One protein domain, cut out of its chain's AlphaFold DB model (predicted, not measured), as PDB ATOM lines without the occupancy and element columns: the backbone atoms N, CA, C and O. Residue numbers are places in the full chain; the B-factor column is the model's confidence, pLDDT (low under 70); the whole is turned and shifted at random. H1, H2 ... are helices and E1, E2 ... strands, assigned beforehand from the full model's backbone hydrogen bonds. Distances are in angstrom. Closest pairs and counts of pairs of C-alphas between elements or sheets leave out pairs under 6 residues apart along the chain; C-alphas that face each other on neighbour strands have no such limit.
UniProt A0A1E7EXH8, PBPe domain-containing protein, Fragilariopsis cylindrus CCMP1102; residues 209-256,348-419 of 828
ATOM      1  N   SER A 209     -41.745  57.388  -5.430       93.62
ATOM      2  CA  SER A 209     -42.824  56.805  -4.630       93.62
ATOM      3  C   SER A 209     -42.480  55.363  -4.268       93.62
ATOM      4  O   SER A 209     -42.397  54.495  -5.140       93.62
ATOM      5  N   ILE A 210     -42.292  55.092  -2.983       94.31
ATOM      6  CA  ILE A 210     -41.875  53.783  -2.486       94.31
ATOM      7  C   ILE A 210     -43.108  52.920  -2.227       94.31
ATOM      8  O   ILE A 210     -44.112  53.371  -1.680       94.31
ATOM      9  N   LEU A 211     -43.014  51.652  -2.612       94.38
ATOM     10  CA  LEU A 211     -43.998  50.624  -2.304       94.38
ATOM     11  C   LEU A 211     -43.277  49.640  -1.393       94.38
ATOM     12  O   LEU A 211     -42.291  49.044  -1.824       94.38
ATOM     13  N   ALA A 212     -43.721  49.521  -0.150       96.00
ATOM     14  CA  ALA A 212     -43.069  48.712   0.867       96.00
ATOM     15  C   ALA A 212     -44.006  47.603   1.348       96.00
ATOM     16  O   ALA A 212     -45.142  47.898   1.714       96.00
ATOM     17  N   ASN A 213     -43.565  46.344   1.372       96.00
ATOM     18  CA  ASN A 213     -44.340  45.287   2.029       96.00
ATOM     19  C   ASN A 213     -43.962  45.144   3.514       96.00
ATOM     20  O   ASN A 213     -42.879  45.536   3.952       96.00
ATOM     21  N   ILE A 214     -44.881  44.569   4.289       94.75
ATOM     22  CA  ILE A 214     -44.701  44.272   5.715       94.75
ATOM     23  C   ILE A 214     -44.832  42.761   5.916       94.75
ATOM     24  O   ILE A 214     -45.858  42.195   5.525       94.75
ATOM     25  N   PRO A 215     -43.838  42.081   6.514       93.88
ATOM     26  CA  PRO A 215     -43.798  40.623   6.562       93.88
ATOM     27  C   PRO A 215     -44.895  40.016   7.438       93.88
ATOM     28  O   PRO A 215     -45.513  39.038   7.029       93.88
ATOM     29  N   SER A 216     -45.174  40.564   8.613       90.94
ATOM     30  CA  SER A 216     -46.174  40.050   9.556       90.94
ATOM     31  C   SER A 216     -46.707  41.184  10.431       90.94
ATOM     32  O   SER A 216     -46.225  42.315  10.355       90.94
ATOM     33  N   TYR A 217     -47.739  40.896  11.226       84.81
ATOM     34  CA  TYR A 217     -48.122  41.790  12.309       84.81
ATOM     35  C   TYR A 217     -47.171  41.583  13.475       84.81
ATOM     36  O   TYR A 217     -47.073  40.474  13.992       84.81
ATOM     37  N   ASN A 218     -46.511  42.650  13.894       79.19
ATOM     38  CA  ASN A 218     -45.720  42.666  15.107       79.19
ATOM     39  C   ASN A 218     -46.156  43.905  15.884       79.19
ATOM     40  O   ASN A 218     -45.813  45.016  15.500       79.19
ATOM     41  N   SER A 219     -47.017  43.747  16.891       79.56
ATOM     42  CA  SER A 219     -47.408  44.859  17.761       79.56
ATOM     43  C   SER A 219     -46.326  45.025  18.822       79.56
ATOM     44  O   SER A 219     -46.012  44.046  19.490       79.56
ATOM     45  N   PRO A 220     -45.780  46.233  19.020       74.81
ATOM     46  CA  PRO A 220     -46.294  47.544  18.599       74.81
ATOM     47  C   PRO A 220     -45.772  48.053  17.248       74.81
ATOM     48  O   PRO A 220     -46.162  49.142  16.842       74.81
ATOM     49  N   MET A 221     -44.869  47.339  16.578       80.12
ATOM     50  CA  MET A 221     -44.113  47.836  15.424       80.12
ATOM     51  C   MET A 221     -44.956  48.119  14.179       80.12
ATOM     52  O   MET A 221     -44.909  49.229  13.666       80.12
ATOM     53  N   MET A 222     -45.701  47.132  13.680       86.44
ATOM     54  CA  MET A 222     -46.580  47.225  12.510       86.44
ATOM     55  C   MET A 222     -47.757  46.260  12.686       86.44
ATOM     56  O   MET A 222     -47.578  45.044  12.723       86.44
ATOM     57  N   TYR A 223     -48.972  46.774  12.774       90.12
ATOM     58  CA  TYR A 223     -50.209  46.021  12.944       90.12
ATOM     59  C   TYR A 223     -51.352  46.689  12.174       90.12
ATOM     60  O   TYR A 223     -51.192  47.762  11.608       90.12
ATOM     61  N   LYS A 224     -52.526  46.064  12.106       92.62
ATOM     62  CA  LYS A 224     -53.755  46.729  11.643       92.62
ATOM     63  C   LYS A 224     -54.771  46.722  12.772       92.62
ATOM     64  O   LYS A 224     -54.697  45.863  13.650       92.62
ATOM     65  N   LYS A 225     -55.710  47.662  12.749       93.38
ATOM     66  CA  LYS A 225     -56.886  47.624  13.620       93.38
ATOM     67  C   LYS A 225     -58.092  47.149  12.835       93.38
ATOM     68  O   LYS A 225     -58.248  47.497  11.665       93.38
ATOM     69  N   ASP A 226     -58.940  46.370  13.487       93.31
ATOM     70  CA  ASP A 226     -60.243  46.028  12.933       93.31
ATOM     71  C   ASP A 226     -61.092  47.312  12.868       93.31
ATOM     72  O   ASP A 226     -61.254  47.993  13.886       93.31
ATOM     73  N   PRO A 227     -61.629  47.685  11.691       92.50
ATOM     74  CA  PRO A 227     -62.412  48.908  11.534       92.50
ATOM     75  C   PRO A 227     -63.696  48.923  12.377       92.50
ATOM     76  O   PRO A 227     -64.248  49.996  12.617       92.50
ATOM     77  N   VAL A 228     -64.199  47.755  12.798       94.50
ATOM     78  CA  VAL A 228     -65.433  47.626  13.582       94.50
ATOM     79  C   VAL A 228     -65.148  47.695  15.078       94.50
ATOM     80  O   VAL A 228     -65.793  48.473  15.781       94.50
ATOM     81  N   SER A 229     -64.221  46.876  15.578       94.19
ATOM     82  CA  SER A 229     -63.915  46.806  17.013       94.19
ATOM     83  C   SER A 229     -62.895  47.850  17.472       94.19
ATOM     84  O   SER A 229     -62.893  48.232  18.640       94.19
ATOM     85  N   GLY A 230     -62.034  48.330  16.569       93.06
ATOM     86  CA  GLY A 230     -60.868  49.146  16.904       93.06
ATOM     87  C   GLY A 230     -59.746  48.365  17.596       93.06
ATOM     88  O   GLY A 230     -58.744  48.970  17.984       93.06
ATOM     89  N   GLU A 231     -59.893  47.046  17.761       92.75
ATOM     90  CA  GLU A 231     -58.889  46.186  18.382       92.75
ATOM     91  C   GLU A 231     -57.742  45.878  17.414       92.75
ATOM     92  O   GLU A 231     -57.905  45.873  16.190       92.75
ATOM     93  N   ILE A 232     -56.559  45.625  17.976       88.81
ATOM     94  CA  ILE A 232     -55.375  45.242  17.209       88.81
ATOM     95  C   ILE A 232     -55.584  43.835  16.647       88.81
ATOM     96  O   ILE A 232     -55.836  42.884  17.386       88.81
ATOM     97  N   ILE A 233     -55.425  43.695  15.335       89.38
ATOM     98  CA  ILE A 233     -55.469  42.406  14.654       89.38
ATOM     99  C   ILE A 233     -54.136  41.699  14.900       89.38
ATOM    100  O   ILE A 233     -53.099  42.087  14.368       89.38
ATOM    101  N   THR A 234     -54.164  40.647  15.715       83.50
ATOM    102  CA  THR A 234     -52.969  39.878  16.103       83.50
ATOM    103  C   THR A 234     -52.678  38.699  15.179       83.50
ATOM    104  O   THR A 234     -51.590  38.133  15.218       83.50
ATOM    105  N   THR A 235     -53.628  38.308  14.324       84.31
ATOM    106  CA  THR A 235     -53.493  37.138  13.446       84.31
ATOM    107  C   THR A 235     -53.610  37.534  11.982       84.31
ATOM    108  O   THR A 235     -54.467  38.331  11.609       84.31
ATOM    109  N   ALA A 236     -52.745  36.978  11.131       81.06
ATOM    110  CA  ALA A 236     -52.749  37.241   9.692       81.06
ATOM    111  C   ALA A 236     -53.939  36.543   8.998       81.06
ATOM    112  O   ALA A 236     -53.780  35.491   8.376       81.06
ATOM    113  N   GLY A 237     -55.137  37.112   9.157       88.06
ATOM    114  CA  GLY A 237     -56.368  36.709   8.471       88.06
ATOM    115  C   GLY A 237     -56.525  37.353   7.089       88.06
ATOM    116  O   GLY A 237     -55.566  37.868   6.513       88.06
ATOM    117  N   ASP A 238     -57.747  37.357   6.551       87.69
ATOM    118  CA  ASP A 238     -58.043  38.035   5.279       87.69
ATOM    119  C   ASP A 238     -57.786  39.553   5.360       87.69
ATOM    120  O   ASP A 238     -57.304  40.145   4.392       87.69
ATOM    121  N   ASP A 239     -57.958  40.150   6.542       89.50
ATOM    122  CA  ASP A 239     -57.698  41.571   6.824       89.50
ATOM    123  C   ASP A 239     -56.220  41.967   6.631       89.50
ATOM    124  O   ASP A 239     -55.889  43.116   6.312       89.50
ATOM    125  N   TYR A 240     -55.294  41.007   6.754       87.50
ATOM    126  CA  TYR A 240     -53.880  41.233   6.439       87.50
ATOM    127  C   TYR A 240     -53.679  41.548   4.962       87.50
ATOM    128  O   TYR A 240     -52.937  42.474   4.631       87.50
ATOM    129  N   TYR A 241     -54.415  40.868   4.090       86.62
ATOM    130  CA  TYR A 241     -54.343  41.050   2.642       86.62
ATOM    131  C   TYR A 241     -55.191  42.229   2.135       86.62
ATOM    132  O   TYR A 241     -55.119  42.571   0.953       86.62
ATOM    133  N   ASP A 242     -55.969  42.878   3.005       91.19
ATOM    134  CA  ASP A 242     -56.763  44.051   2.646       91.19
ATOM    135  C   ASP A 242     -55.937  45.346   2.730       91.19
ATOM    136  O   ASP A 242     -55.719  45.908   3.804       91.19
ATOM    137  N   ASN A 243     -55.470  45.843   1.582       89.38
ATOM    138  CA  ASN A 243     -54.739  47.114   1.492       89.38
ATOM    139  C   ASN A 243     -55.618  48.353   1.769       89.38
ATOM    140  O   ASN A 243     -55.079  49.455   1.850       89.38
ATOM    141  N   SER A 244     -56.947  48.214   1.886       92.38
ATOM    142  CA  SER A 244     -57.830  49.323   2.275       92.38
ATOM    143  C   SER A 244     -57.726  49.659   3.763       92.38
ATOM    144  O   SER A 244     -57.978  50.799   4.158       92.38
ATOM    145  N   LEU A 245     -57.296  48.688   4.574       91.44
ATOM    146  CA  LEU A 245     -56.996  48.878   5.984       91.44
ATOM    147  C   LEU A 245     -55.551  49.380   6.131       91.44
ATOM    148  O   LEU A 245     -54.614  48.648   5.783       91.44
ATOM    149  N   PRO A 246     -55.345  50.609   6.638       92.44
ATOM    150  CA  PRO A 246     -54.010  51.157   6.805       92.44
ATOM    151  C   PRO A 246     -53.247  50.372   7.872       92.44
ATOM    152  O   PRO A 246     -53.813  49.943   8.879       92.44
ATOM    153  N   TYR A 247     -51.946  50.209   7.655       90.81
ATOM    154  CA  TYR A 247     -51.061  49.728   8.706       90.81
ATOM    155  C   TYR A 247     -50.858  50.821   9.762       90.81
ATOM    156  O   TYR A 247     -50.593  51.980   9.437       90.81
ATOM    157  N   GLU A 248     -50.983  50.419  11.022       87.69
ATOM    158  CA  GLU A 248     -50.627  51.164  12.223       87.69
ATOM    159  C   GLU A 248     -49.405  50.514  12.928       87.69
ATOM    160  O   GLU A 248     -48.935  49.484  12.466       87.69
ATOM    161  N   GLY A 249     -48.825  51.102  13.985       74.06
ATOM    162  CA  GLY A 249     -47.578  50.647  14.631       74.06
ATOM    163  C   GLY A 249     -46.482  51.712  14.846       74.06
ATOM    164  O   GLY A 249     -46.658  52.869  14.538       74.06
ATOM    165  N   ARG A 250     -45.324  51.413  15.419       68.12
ATOM    166  CA  ARG A 250     -44.157  52.313  15.374       68.12
ATOM    167  C   ARG A 250     -42.930  51.501  15.006       68.12
ATOM    168  O   ARG A 250     -42.425  50.746  15.826       68.12
ATOM    169  N   ILE A 251     -42.416  51.691  13.797       55.09
ATOM    170  CA  ILE A 251     -40.998  51.441  13.536       55.09
ATOM    171  C   ILE A 251     -40.323  52.776  13.822       55.09
ATOM    172  O   ILE A 251     -40.641  53.785  13.198       55.09
ATOM    173  N   CYS A 252     -39.547  52.788  14.894       43.06
ATOM    174  CA  CYS A 252     -39.003  53.952  15.578       43.06
ATOM    175  C   CYS A 252     -38.245  54.933  14.667       43.06
ATOM    176  O   CYS A 252     -37.304  54.465  14.043       43.06
ATOM    177  N   LEU A 253     -38.633  56.230  14.636       32.34
ATOM    178  CA  LEU A 253     -37.778  57.452  14.583       32.34
ATOM    179  C   LEU A 253     -38.602  58.752  14.890       32.34
ATOM    180  O   LEU A 253     -39.034  59.426  13.969       32.34
ATOM    181  N   CYS A 254     -38.760  59.137  16.168       31.61
ATOM    182  CA  CYS A 254     -38.942  60.510  16.721       31.61
ATOM    183  C   CYS A 254     -40.185  61.389  16.356       31.61
ATOM    184  O   CYS A 254     -41.078  60.963  15.643       31.61
ATOM    185  N   PRO A 255     -40.438  62.544  17.021       49.28
ATOM    186  CA  PRO A 255     -41.391  62.600  18.129       49.28
ATOM    187  C   PRO A 255     -42.587  63.546  17.887       49.28
ATOM    188  O   PRO A 255     -42.501  64.516  17.140       49.28
ATOM    189  N   CYS A 256     -43.673  63.372  18.652       30.19
ATOM    190  CA  CYS A 256     -44.664  64.437  18.849       30.19
ATOM    191  C   CYS A 256     -44.871  64.746  20.336       30.19
ATOM    192  O   CYS A 256     -45.365  63.926  21.107       30.19
ATOM    193  N   ALA A 348     -46.745  56.589  10.728       42.00
ATOM    194  CA  ALA A 348     -45.960  57.162   9.647       42.00
ATOM    195  C   ALA A 348     -44.825  57.978  10.276       42.00
ATOM    196  O   ALA A 348     -44.988  59.183  10.383       42.00
ATOM    197  N   VAL A 349     -43.759  57.345  10.793       46.12
ATOM    198  CA  VAL A 349     -42.741  58.070  11.576       46.12
ATOM    199  C   VAL A 349     -41.287  57.659  11.294       46.12
ATOM    200  O   VAL A 349     -40.521  58.567  11.086       46.12
ATOM    201  N   ALA A 350     -40.855  56.395  11.135       47.31
ATOM    202  CA  ALA A 350     -39.484  56.153  10.611       47.31
ATOM    203  C   ALA A 350     -39.381  56.474   9.130       47.31
ATOM    204  O   ALA A 350     -38.629  57.341   8.721       47.31
ATOM    205  N   ALA A 351     -40.224  55.827   8.336       55.97
ATOM    206  CA  ALA A 351     -40.312  56.096   6.915       55.97
ATOM    207  C   ALA A 351     -40.842  57.520   6.637       55.97
ATOM    208  O   ALA A 351     -40.539  58.089   5.596       55.97
ATOM    209  N   ALA A 352     -41.602  58.113   7.569       59.97
ATOM    210  CA  ALA A 352     -42.013  59.511   7.455       59.97
ATOM    211  C   ALA A 352     -40.995  60.504   8.012       59.97
ATOM    212  O   ALA A 352     -40.925  61.599   7.494       59.97
ATOM    213  N   ALA A 353     -40.172  60.139   8.994       66.44
ATOM    214  CA  ALA A 353     -39.002  60.919   9.364       66.44
ATOM    215  C   ALA A 353     -38.042  60.877   8.190       66.44
ATOM    216  O   ALA A 353     -37.594  61.921   7.774       66.44
ATOM    217  N   THR A 354     -37.822  59.724   7.549       68.94
ATOM    218  CA  THR A 354     -37.107  59.682   6.272       68.94
ATOM    219  C   THR A 354     -37.804  60.558   5.234       68.94
ATOM    220  O   THR A 354     -37.117  61.300   4.563       68.94
ATOM    221  N   LEU A 355     -39.137  60.554   5.123       80.12
ATOM    222  CA  LEU A 355     -39.873  61.443   4.210       80.12
ATOM    223  C   LEU A 355     -39.602  62.932   4.502       80.12
ATOM    224  O   LEU A 355     -39.262  63.679   3.588       80.12
ATOM    225  N   ASP A 356     -39.695  63.335   5.767       81.31
ATOM    226  CA  ASP A 356     -39.519  64.707   6.243       81.31
ATOM    227  C   ASP A 356     -38.048  65.151   6.152       81.31
ATOM    228  O   ASP A 356     -37.765  66.279   5.756       81.31
ATOM    229  N   LEU A 357     -37.108  64.251   6.458       84.62
ATOM    230  CA  LEU A 357     -35.658  64.444   6.344       84.62
ATOM    231  C   LEU A 357     -35.200  64.470   4.894       84.62
ATOM    232  O   LEU A 357     -34.288  65.217   4.562       84.62
ATOM    233  N   SER A 358     -35.846  63.679   4.036       85.00
ATOM    234  CA  SER A 358     -35.468  63.532   2.632       85.00
ATOM    235  C   SER A 358     -35.688  64.802   1.815       85.00
ATOM    236  O   SER A 358     -35.341  64.832   0.643       85.00
ATOM    237  N   ASN A 359     -36.294  65.842   2.402       85.25
ATOM    238  CA  ASN A 359     -36.543  67.130   1.755       85.25
ATOM    239  C   ASN A 359     -37.285  67.010   0.402       85.25
ATOM    240  O   ASN A 359     -37.138  67.846  -0.485       85.25
ATOM    241  N   GLY A 360     -38.113  65.970   0.243       84.88
ATOM    242  CA  GLY A 360     -38.849  65.678  -0.993       84.88
ATOM    243  C   GLY A 360     -38.221  64.613  -1.900       84.88
ATOM    244  O   GLY A 360     -38.872  64.213  -2.870       84.88
ATOM    245  N   ASP A 361     -37.037  64.100  -1.560       86.25
ATOM    246  CA  ASP A 361     -36.356  63.021  -2.288       86.25
ATOM    247  C   ASP A 361     -37.137  61.687  -2.223       86.25
ATOM    248  O   ASP A 361     -37.119  60.870  -3.149       86.25
ATOM    249  N   ILE A 362     -37.951  61.498  -1.180       91.94
ATOM    250  CA  ILE A 362     -38.998  60.472  -1.130       91.94
ATOM    251  C   ILE A 362     -40.356  61.182  -1.160       91.94
ATOM    252  O   ILE A 362     -40.672  61.981  -0.283       91.94
ATOM    253  N   LYS A 363     -41.201  60.895  -2.162       92.06
ATOM    254  CA  LYS A 363     -42.516  61.560  -2.300       92.06
ATOM    255  C   LYS A 363     -43.578  60.980  -1.383       92.06
ATOM    256  O   LYS A 363     -44.388  61.708  -0.815       92.06
ATOM    257  N   ASN A 364     -43.647  59.655  -1.320       93.00
ATOM    258  CA  ASN A 364     -44.550  58.929  -0.438       93.00
ATOM    259  C   ASN A 364     -44.075  57.487  -0.257       93.00
ATOM    260  O   ASN A 364     -43.317  56.950  -1.066       93.00
ATOM    261  N   ILE A 365     -44.569  56.852   0.803       92.25
ATOM    262  CA  ILE A 365     -44.333  55.442   1.089       92.25
ATOM    263  C   ILE A 365     -45.698  54.785   1.247       92.25
ATOM    264  O   ILE A 365     -46.463  55.111   2.153       92.25
ATOM    265  N   THR A 366     -46.026  53.897   0.315       94.00
ATOM    266  CA  THR A 366     -47.262  53.116   0.336       94.00
ATOM    267  C   THR A 366     -46.953  51.742   0.899       94.00
ATOM    268  O   THR A 366     -46.117  51.022   0.353       94.00
ATOM    269  N   TYR A 367     -47.633  51.369   1.978       93.81
ATOM    270  CA  TYR A 367     -47.473  50.054   2.582       93.81
ATOM    271  C   TYR A 367     -48.413  49.033   1.952       93.81
ATOM    272  O   TYR A 367     -49.570  49.325   1.649       93.81
ATOM    273  N   THR A 368     -47.919  47.816   1.787       93.88
ATOM    274  CA  THR A 368     -48.692  46.670   1.329       93.88
ATOM    275  C   THR A 368     -48.318  45.412   2.113       93.88
ATOM    276  O   THR A 368     -47.440  45.416   2.975       93.88
ATOM    277  N   HIS A 369     -49.027  44.327   1.855       92.62
ATOM    278  CA  HIS A 369     -48.779  43.031   2.466       92.62
ATOM    279  C   HIS A 369     -47.778  42.226   1.635       92.62
ATOM    280  O   HIS A 369     -47.593  42.481   0.444       92.62
ATOM    281  N   ARG A 370     -47.149  41.219   2.248       94.31
ATOM    282  CA  ARG A 370     -46.340  40.251   1.498       94.31
ATOM    283  C   ARG A 370     -47.215  39.479   0.509       94.31
ATOM    284  O   ARG A 370     -48.361  39.143   0.826       94.31
ATOM    285  N   SER A 371     -46.689  39.125  -0.654       88.56
ATOM    286  CA  SER A 371     -47.460  38.369  -1.637       88.56
ATOM    287  C   SER A 371     -47.799  36.958  -1.125       88.56
ATOM    288  O   SER A 371     -47.014  36.290  -0.440       88.56
ATOM    289  N   LYS A 372     -48.995  36.461  -1.477       87.00
ATOM    290  CA  LYS A 372     -49.403  35.078  -1.154       87.00
ATOM    291  C   LYS A 372     -48.479  34.051  -1.814       87.00
ATOM    292  O   LYS A 372     -48.215  33.013  -1.216       87.00
ATOM    293  N   SER A 373     -47.979  34.342  -3.019       83.19
ATOM    294  CA  SER A 373     -47.031  33.491  -3.747       83.19
ATOM    295  C   SER A 373     -45.740  33.296  -2.964       83.19
ATOM    296  O   SER A 373     -45.367  32.153  -2.708       83.19
ATOM    297  N   SER A 374     -45.118  34.377  -2.498       89.12
ATOM    298  CA  SER A 374     -43.885  34.289  -1.715       89.12
ATOM    299  C   SER A 374     -44.110  33.581  -0.382       89.12
ATOM    300  O   SER A 374     -43.264  32.805   0.056       89.12
ATOM    301  N   GLY A 375     -45.289  33.747   0.230       87.50
ATOM    302  CA  GLY A 375     -45.690  32.985   1.417       87.50
ATOM    303  C   GLY A 375     -45.816  31.472   1.182       87.50
ATOM    304  O   GLY A 375     -45.563  30.697   2.097       87.50
ATOM    305  N   ILE A 376     -46.169  31.036  -0.032       86.25
ATOM    306  CA  ILE A 376     -46.206  29.611  -0.408       86.25
ATOM    307  C   ILE A 376     -44.793  29.075  -0.667       86.25
ATOM    308  O   ILE A 376     -44.510  27.929  -0.323       86.25
ATOM    309  N   VAL A 377     -43.908  29.887  -1.259       88.06
ATOM    310  CA  VAL A 377     -42.501  29.519  -1.509       88.06
ATOM    311  C   VAL A 377     -41.717  29.425  -0.196       88.06
ATOM    312  O   VAL A 377     -40.920  28.504  -0.010       88.06
ATOM    313  N   HIS A 378     -41.990  30.329   0.748       91.44
ATOM    314  CA  HIS A 378     -41.334  30.399   2.052       91.44
ATOM    315  C   HIS A 378     -42.338  30.277   3.214       91.44
ATOM    316  O   HIS A 378     -42.500  31.215   3.998       91.44
ATOM    317  N   PRO A 379     -42.983  29.106   3.392       88.88
ATOM    318  CA  PRO A 379     -44.035  28.928   4.397       88.88
ATOM    319  C   PRO A 379     -43.506  28.992   5.835       88.88
ATOM    320  O   PRO A 379     -44.264  29.259   6.762       88.88
ATOM    321  N   SER A 380     -42.207  28.760   6.031       86.81
ATOM    322  CA  SER A 380     -41.559  28.775   7.343       86.81
ATOM    323  C   SER A 380     -41.123  30.167   7.806       86.81
ATOM    324  O   SER A 380     -40.695  30.305   8.948       86.81
ATOM    325  N   SER A 381     -41.149  31.188   6.939       91.75
ATOM    326  CA  SER A 381     -40.668  32.531   7.281       91.75
ATOM    327  C   SER A 381     -41.367  33.612   6.458       91.75
ATOM    328  O   SER A 381     -41.011  33.877   5.309       91.75
ATOM    329  N   SER A 382     -42.304  34.293   7.115       93.06
ATOM    330  CA  SER A 382     -42.949  35.547   6.700       93.06
ATOM    331  C   SER A 382     -41.954  36.589   6.173       93.06
ATOM    332  O   SER A 382     -42.159  37.181   5.116       93.06
ATOM    333  N   PHE A 383     -40.845  36.764   6.889       95.06
ATOM    334  CA  PHE A 383     -39.760  37.668   6.531       95.06
ATOM    335  C   PHE A 383     -39.053  37.236   5.246       95.06
ATOM    336  O   PHE A 383     -38.866  38.040   4.347       95.06
ATOM    337  N   THR A 384     -38.702  35.959   5.097       95.56
ATOM    338  CA  THR A 384     -38.033  35.498   3.866       95.56
ATOM    339  C   THR A 384     -38.955  35.622   2.650       95.56
ATOM    340  O   THR A 384     -38.505  36.036   1.587       95.56
ATOM    341  N   ALA A 385     -40.259  35.379   2.824       95.06
ATOM    342  CA  ALA A 385     -41.261  35.667   1.800       95.06
ATOM    343  C   ALA A 385     -41.310  37.159   1.420       95.06
ATOM    344  O   ALA A 385     -41.409  37.489   0.244       95.06
ATOM    345  N   ALA A 386     -41.210  38.074   2.387       96.69
ATOM    346  CA  ALA A 386     -41.194  39.503   2.086       96.69
ATOM    347  C   ALA A 386     -39.917  39.946   1.350       96.69
ATOM    348  O   ALA A 386     -40.003  40.808   0.480       96.69
ATOM    349  N   VAL A 387     -38.761  39.327   1.636       97.62
ATOM    350  CA  VAL A 387     -37.516  39.540   0.870       97.62
ATOM    351  C   VAL A 387     -37.675  39.063  -0.580       97.62
ATOM    352  O   VAL A 387     -37.232  39.761  -1.488       97.62
ATOM    353  N   GLN A 388     -38.348  37.928  -0.807       96.75
ATOM    354  CA  GLN A 388     -38.633  37.424  -2.159       96.75
ATOM    355  C   GLN A 388     -39.447  38.430  -2.983       96.75
ATOM    356  O   GLN A 388     -39.162  38.627  -4.154       96.75
ATOM    357  N   ASP A 389     -40.413  39.132  -2.382       95.88
ATOM    358  CA  ASP A 389     -41.179  40.159  -3.106       95.88
ATOM    359  C   ASP A 389     -40.307  41.345  -3.568       95.88
ATOM    360  O   ASP A 389     -40.636  42.004  -4.560       95.88
ATOM    361  N   VAL A 390     -39.218  41.645  -2.847       97.12
ATOM    362  CA  VAL A 390     -38.234  42.666  -3.246       97.12
ATOM    363  C   VAL A 390     -37.382  42.140  -4.403       97.12
ATOM    364  O   VAL A 390     -37.232  42.847  -5.400       97.12
ATOM    365  N   GLU A 391     -36.883  40.901  -4.299       95.75
ATOM    366  CA  GLU A 391     -36.124  40.209  -5.357       95.75
ATOM    367  C   GLU A 391     -36.927  40.112  -6.664       95.75
ATOM    368  O   GLU A 391     -36.421  40.436  -7.737       95.75
ATOM    369  N   ASP A 392     -38.208  39.752  -6.567       89.31
ATOM    370  CA  ASP A 392     -39.125  39.616  -7.702       89.31
ATOM    371  C   ASP A 392     -39.547  40.972  -8.297       89.31
ATOM    372  O   ASP A 392     -40.243  41.031  -9.315       89.31
ATOM    373  N   GLY A 393     -39.172  42.087  -7.659       91.06
ATOM    374  CA  GLY A 393     -39.557  43.426  -8.087       91.06
ATOM    375  C   GLY A 393     -41.058  43.709  -7.942       91.06
ATOM    376  O   GLY A 393     -41.590  44.570  -8.647       91.06
ATOM    377  N   LEU A 394     -41.750  43.026  -7.024       87.69
ATOM    378  CA  LEU A 394     -43.152  43.309  -6.689       87.69
ATOM    379  C   LEU A 394     -43.278  44.555  -5.807       87.69
ATOM    380  O   LEU A 394     -44.240  45.310  -5.928       87.69
ATOM    381  N   VAL A 395     -42.281  44.785  -4.951       95.94
ATOM    382  CA  VAL A 395     -42.158  45.976  -4.102       95.94
ATOM    383  C   VAL A 395     -40.771  46.609  -4.246       95.94
ATOM    384  O   VAL A 395     -39.883  46.055  -4.898       95.94
ATOM    385  N   HIS A 396     -40.596  47.814  -3.707       97.19
ATOM    386  CA  HIS A 396     -39.324  48.545  -3.707       97.19
ATOM    387  C   HIS A 396     -38.457  48.190  -2.490       97.19
ATOM    388  O   HIS A 396     -37.232  48.163  -2.598       97.19
ATOM    389  N   MET A 397     -39.085  47.895  -1.351       97.38
ATOM    390  CA  MET A 397     -38.415  47.474  -0.119       97.38
ATOM    391  C   MET A 397     -39.354  46.646   0.764       97.38
ATOM    392  O   MET A 397     -40.569  46.672   0.558       97.38
ATOM    393  N   ALA A 398     -38.806  45.970   1.772       96.81
ATOM    394  CA  ALA A 398     -39.587  45.428   2.879       96.81
ATOM    395  C   ALA A 398     -39.237  46.140   4.183       96.81
ATOM    396  O   ALA A 398     -38.069  46.395   4.472       96.81
ATOM    397  N   VAL A 399     -40.256  46.454   4.977       94.25
ATOM    398  CA  VAL A 399     -40.111  47.231   6.212       94.25
ATOM    399  C   VAL A 399     -40.374  46.328   7.417       94.25
ATOM    400  O   VAL A 399     -41.439  45.723   7.535       94.25
ATOM    401  N   GLY A 400     -39.374  46.209   8.292       92.31
ATOM    402  CA  GLY A 400     -39.387  45.345   9.476       92.31
ATOM    403  C   GLY A 400     -37.971  45.020   9.978       92.31
ATOM    404  O   GLY A 400     -36.997  45.411   9.332       92.31
ATOM    405  N   PRO A 401     -37.833  44.308  11.109       92.88
ATOM    406  CA  PRO A 401     -36.534  43.898  11.641       92.88
ATOM    407  C   PRO A 401     -35.974  42.684  10.876       92.88
ATOM    408  O   PRO A 401     -36.027  41.544  11.332       92.88
ATOM    409  N   PHE A 402     -35.457  42.882   9.660       95.25
ATOM    410  CA  PHE A 402     -34.888  41.771   8.893       95.25
ATOM    411  C   PHE A 402     -33.437  41.503   9.286       95.25
ATOM    412  O   PHE A 402     -32.544  42.277   8.953       95.25
ATOM    413  N   TRP A 403     -33.185  40.330   9.868       97.19
ATOM    414  CA  TRP A 403     -31.831  39.784   9.936       97.19
ATOM    415  C   TRP A 403     -31.220  39.621   8.542       97.19
ATOM    416  O   TRP A 403     -31.813  38.968   7.668       97.19
ATOM    417  N   ILE A 404     -30.016  40.163   8.368       97.44
ATOM    418  CA  ILE A 404     -29.181  39.955   7.190       97.44
ATOM    419  C   ILE A 404     -28.543  38.563   7.297       97.44
ATOM    420  O   ILE A 404     -27.551  38.362   7.993       97.44
ATOM    421  N   THR A 405     -29.122  37.586   6.600       97.25
ATOM    422  CA  THR A 405     -28.612  36.206   6.550       97.25
ATOM    423  C   THR A 405     -27.942  35.915   5.213       97.25
ATOM    424  O   THR A 405     -28.245  36.548   4.196       97.25
ATOM    425  N   GLY A 406     -27.079  34.898   5.170       95.69
ATOM    426  CA  GLY A 406     -26.413  34.480   3.934       95.69
ATOM    427  C   GLY A 406     -27.386  34.002   2.847       95.69
ATOM    428  O   GLY A 406     -27.051  34.021   1.663       95.69
ATOM    429  N   GLN A 407     -28.598  33.584   3.231       95.69
ATOM    430  CA  GLN A 407     -29.680  33.271   2.299       95.69
ATOM    431  C   GLN A 407     -30.299  34.542   1.707       95.69
ATOM    432  O   GLN A 407     -30.426  34.636   0.491       95.69
ATOM    433  N   ARG A 408     -30.658  35.524   2.541       97.19
ATOM    434  CA  ARG A 408     -31.359  36.739   2.094       97.19
ATOM    435  C   ARG A 408     -30.454  37.690   1.315       97.19
ATOM    436  O   ARG A 408     -30.912  38.298   0.355       97.19
ATOM    437  N   LEU A 409     -29.164  37.749   1.653       96.88
ATOM    438  CA  LEU A 409     -28.158  38.503   0.891       96.88
ATOM    439  C   LEU A 409     -28.005  38.028  -0.561       96.88
ATOM    440  O   LEU A 409     -27.504  38.771  -1.399       96.88
ATOM    441  N   LYS A 410     -28.407  36.788  -0.870       96.81
ATOM    442  CA  LYS A 410     -28.401  36.268  -2.245       96.81
ATOM    443  C   LYS A 410     -29.642  36.668  -3.042       96.81
ATOM    444  O   LYS A 410     -29.612  36.520  -4.256       96.81
ATOM    445  N   MET A 411     -30.696  37.122  -2.361       96.12
ATOM    446  CA  MET A 411     -31.993  37.456  -2.954       96.12
ATOM    447  C   MET A 411     -32.053  38.938  -3.334       96.12
ATOM    448  O   MET A 411     -32.449  39.288  -4.437       96.12
ATOM    449  N   THR A 412     -31.627  39.832  -2.437       97.75
ATOM    450  CA  THR A 412     -31.656  41.280  -2.686       97.75
ATOM    451  C   THR A 412     -30.589  42.022  -1.881       97.75
ATOM    452  O   THR A 412     -29.970  41.463  -0.972       97.75
ATOM    453  N   ALA A 413     -30.379  43.295  -2.219       97.25
ATOM    454  CA  ALA A 413     -29.554  44.205  -1.437       97.25
ATOM    455  C   ALA A 413     -30.242  44.601  -0.120       97.25
ATOM    456  O   ALA A 413     -31.464  44.544   0.018       97.25
ATOM    457  N   PHE A 414     -29.440  45.033   0.844       98.06
ATOM    458  CA  PHE A 414     -29.905  45.582   2.113       98.06
ATOM    459  C   PHE A 414     -29.396  47.013   2.269       98.06
ATOM    460  O   PHE A 414     -28.378  47.379   1.678       98.06
ATOM    461  N   THR A 415     -30.100  47.808   3.068       96.75
ATOM    462  CA  THR A 415     -29.578  49.087   3.559       96.75
ATOM    463  C   THR A 415     -28.390  48.869   4.497       96.75
ATOM    464  O   THR A 415     -28.086  47.740   4.894       96.75
ATOM    465  N   THR A 416     -27.742  49.955   4.914       95.00
ATOM    466  CA  THR A 416     -26.870  49.928   6.092       95.00
ATOM    467  C   THR A 416     -27.612  49.318   7.294       95.00
ATOM    468  O   THR A 416     -28.818  49.555   7.453       95.00
ATOM    469  N   PRO A 417     -26.929  48.489   8.112       95.88
ATOM    470  CA  PRO A 417     -27.495  47.978   9.353       95.88
ATOM    471  C   PRO A 417     -27.946  49.121  10.250       95.88
ATOM    472  O   PRO A 417     -27.184  50.056  10.476       95.88
ATOM    473  N   ILE A 418     -29.173  49.028  10.751       93.62
ATOM    474  CA  ILE A 418     -29.760  50.042  11.633       93.62
ATOM    475  C   ILE A 418     -29.506  49.673  13.097       93.62
ATOM    476  O   ILE A 418     -29.357  50.533  13.954       93.62
ATOM    477  N   ILE A 419     -29.450  48.373  13.387       94.50
ATOM    478  CA  ILE A 419     -29.086  47.833  14.695       94.50
ATOM    479  C   ILE A 419     -28.508  46.426  14.520       94.50
ATOM    480  O   ILE A 419     -28.722  45.773  13.496       94.50
TER     481      ILE A 419
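This is residues 209 to 256 and 348 to 419 of the 828 residues of the protein "PBPe domain-containing protein" of Fragilariopsis cylindrus CCMP1102 (UniProt A0A1E7EXH8). Little regular structure: two parallel strands, E1 and E2, run side by side through the middle, with H1 near the beginning of E2, H2 and H3 towards the other end, and long unnamed stretches around them. The printed part has 120 residues, in the order E1, H1, E2, H2, H3; the class is mixed, with only 38 residues in named elements. It is compact, radius of gyration of the C-alphas 14.4 A, spans 38 by 36 by 25 A.

E1, residues 209 to 214, begins at C-alpha (-42.824, 56.805, -4.630). H1 is residues 350 to 357, E2 362 to 369 (20.3 A), H2 372 to 377, and H3 382 to 391 (14.6 A), ending at C-alpha (-36.124, 40.209, -5.357).

E1 and E2 are parallel at 29 degrees; N 210 and O 364 are 2.9 A apart, within hydrogen-bond range. H2 and H3 touch, about perpendicular at 80 degrees; the closest C-alphas, of Ser 374 and Ala 385, are 4.6 A apart. Every O i to N i+4 pair is within range in H1 and H2, 5 of 6 in H3.

Residues 257 to 347 are not printed; C-alphas 256 and 348 are 11.8 A apart. Residues 250 to 256 and 348 to 354 have pLDDT under 70.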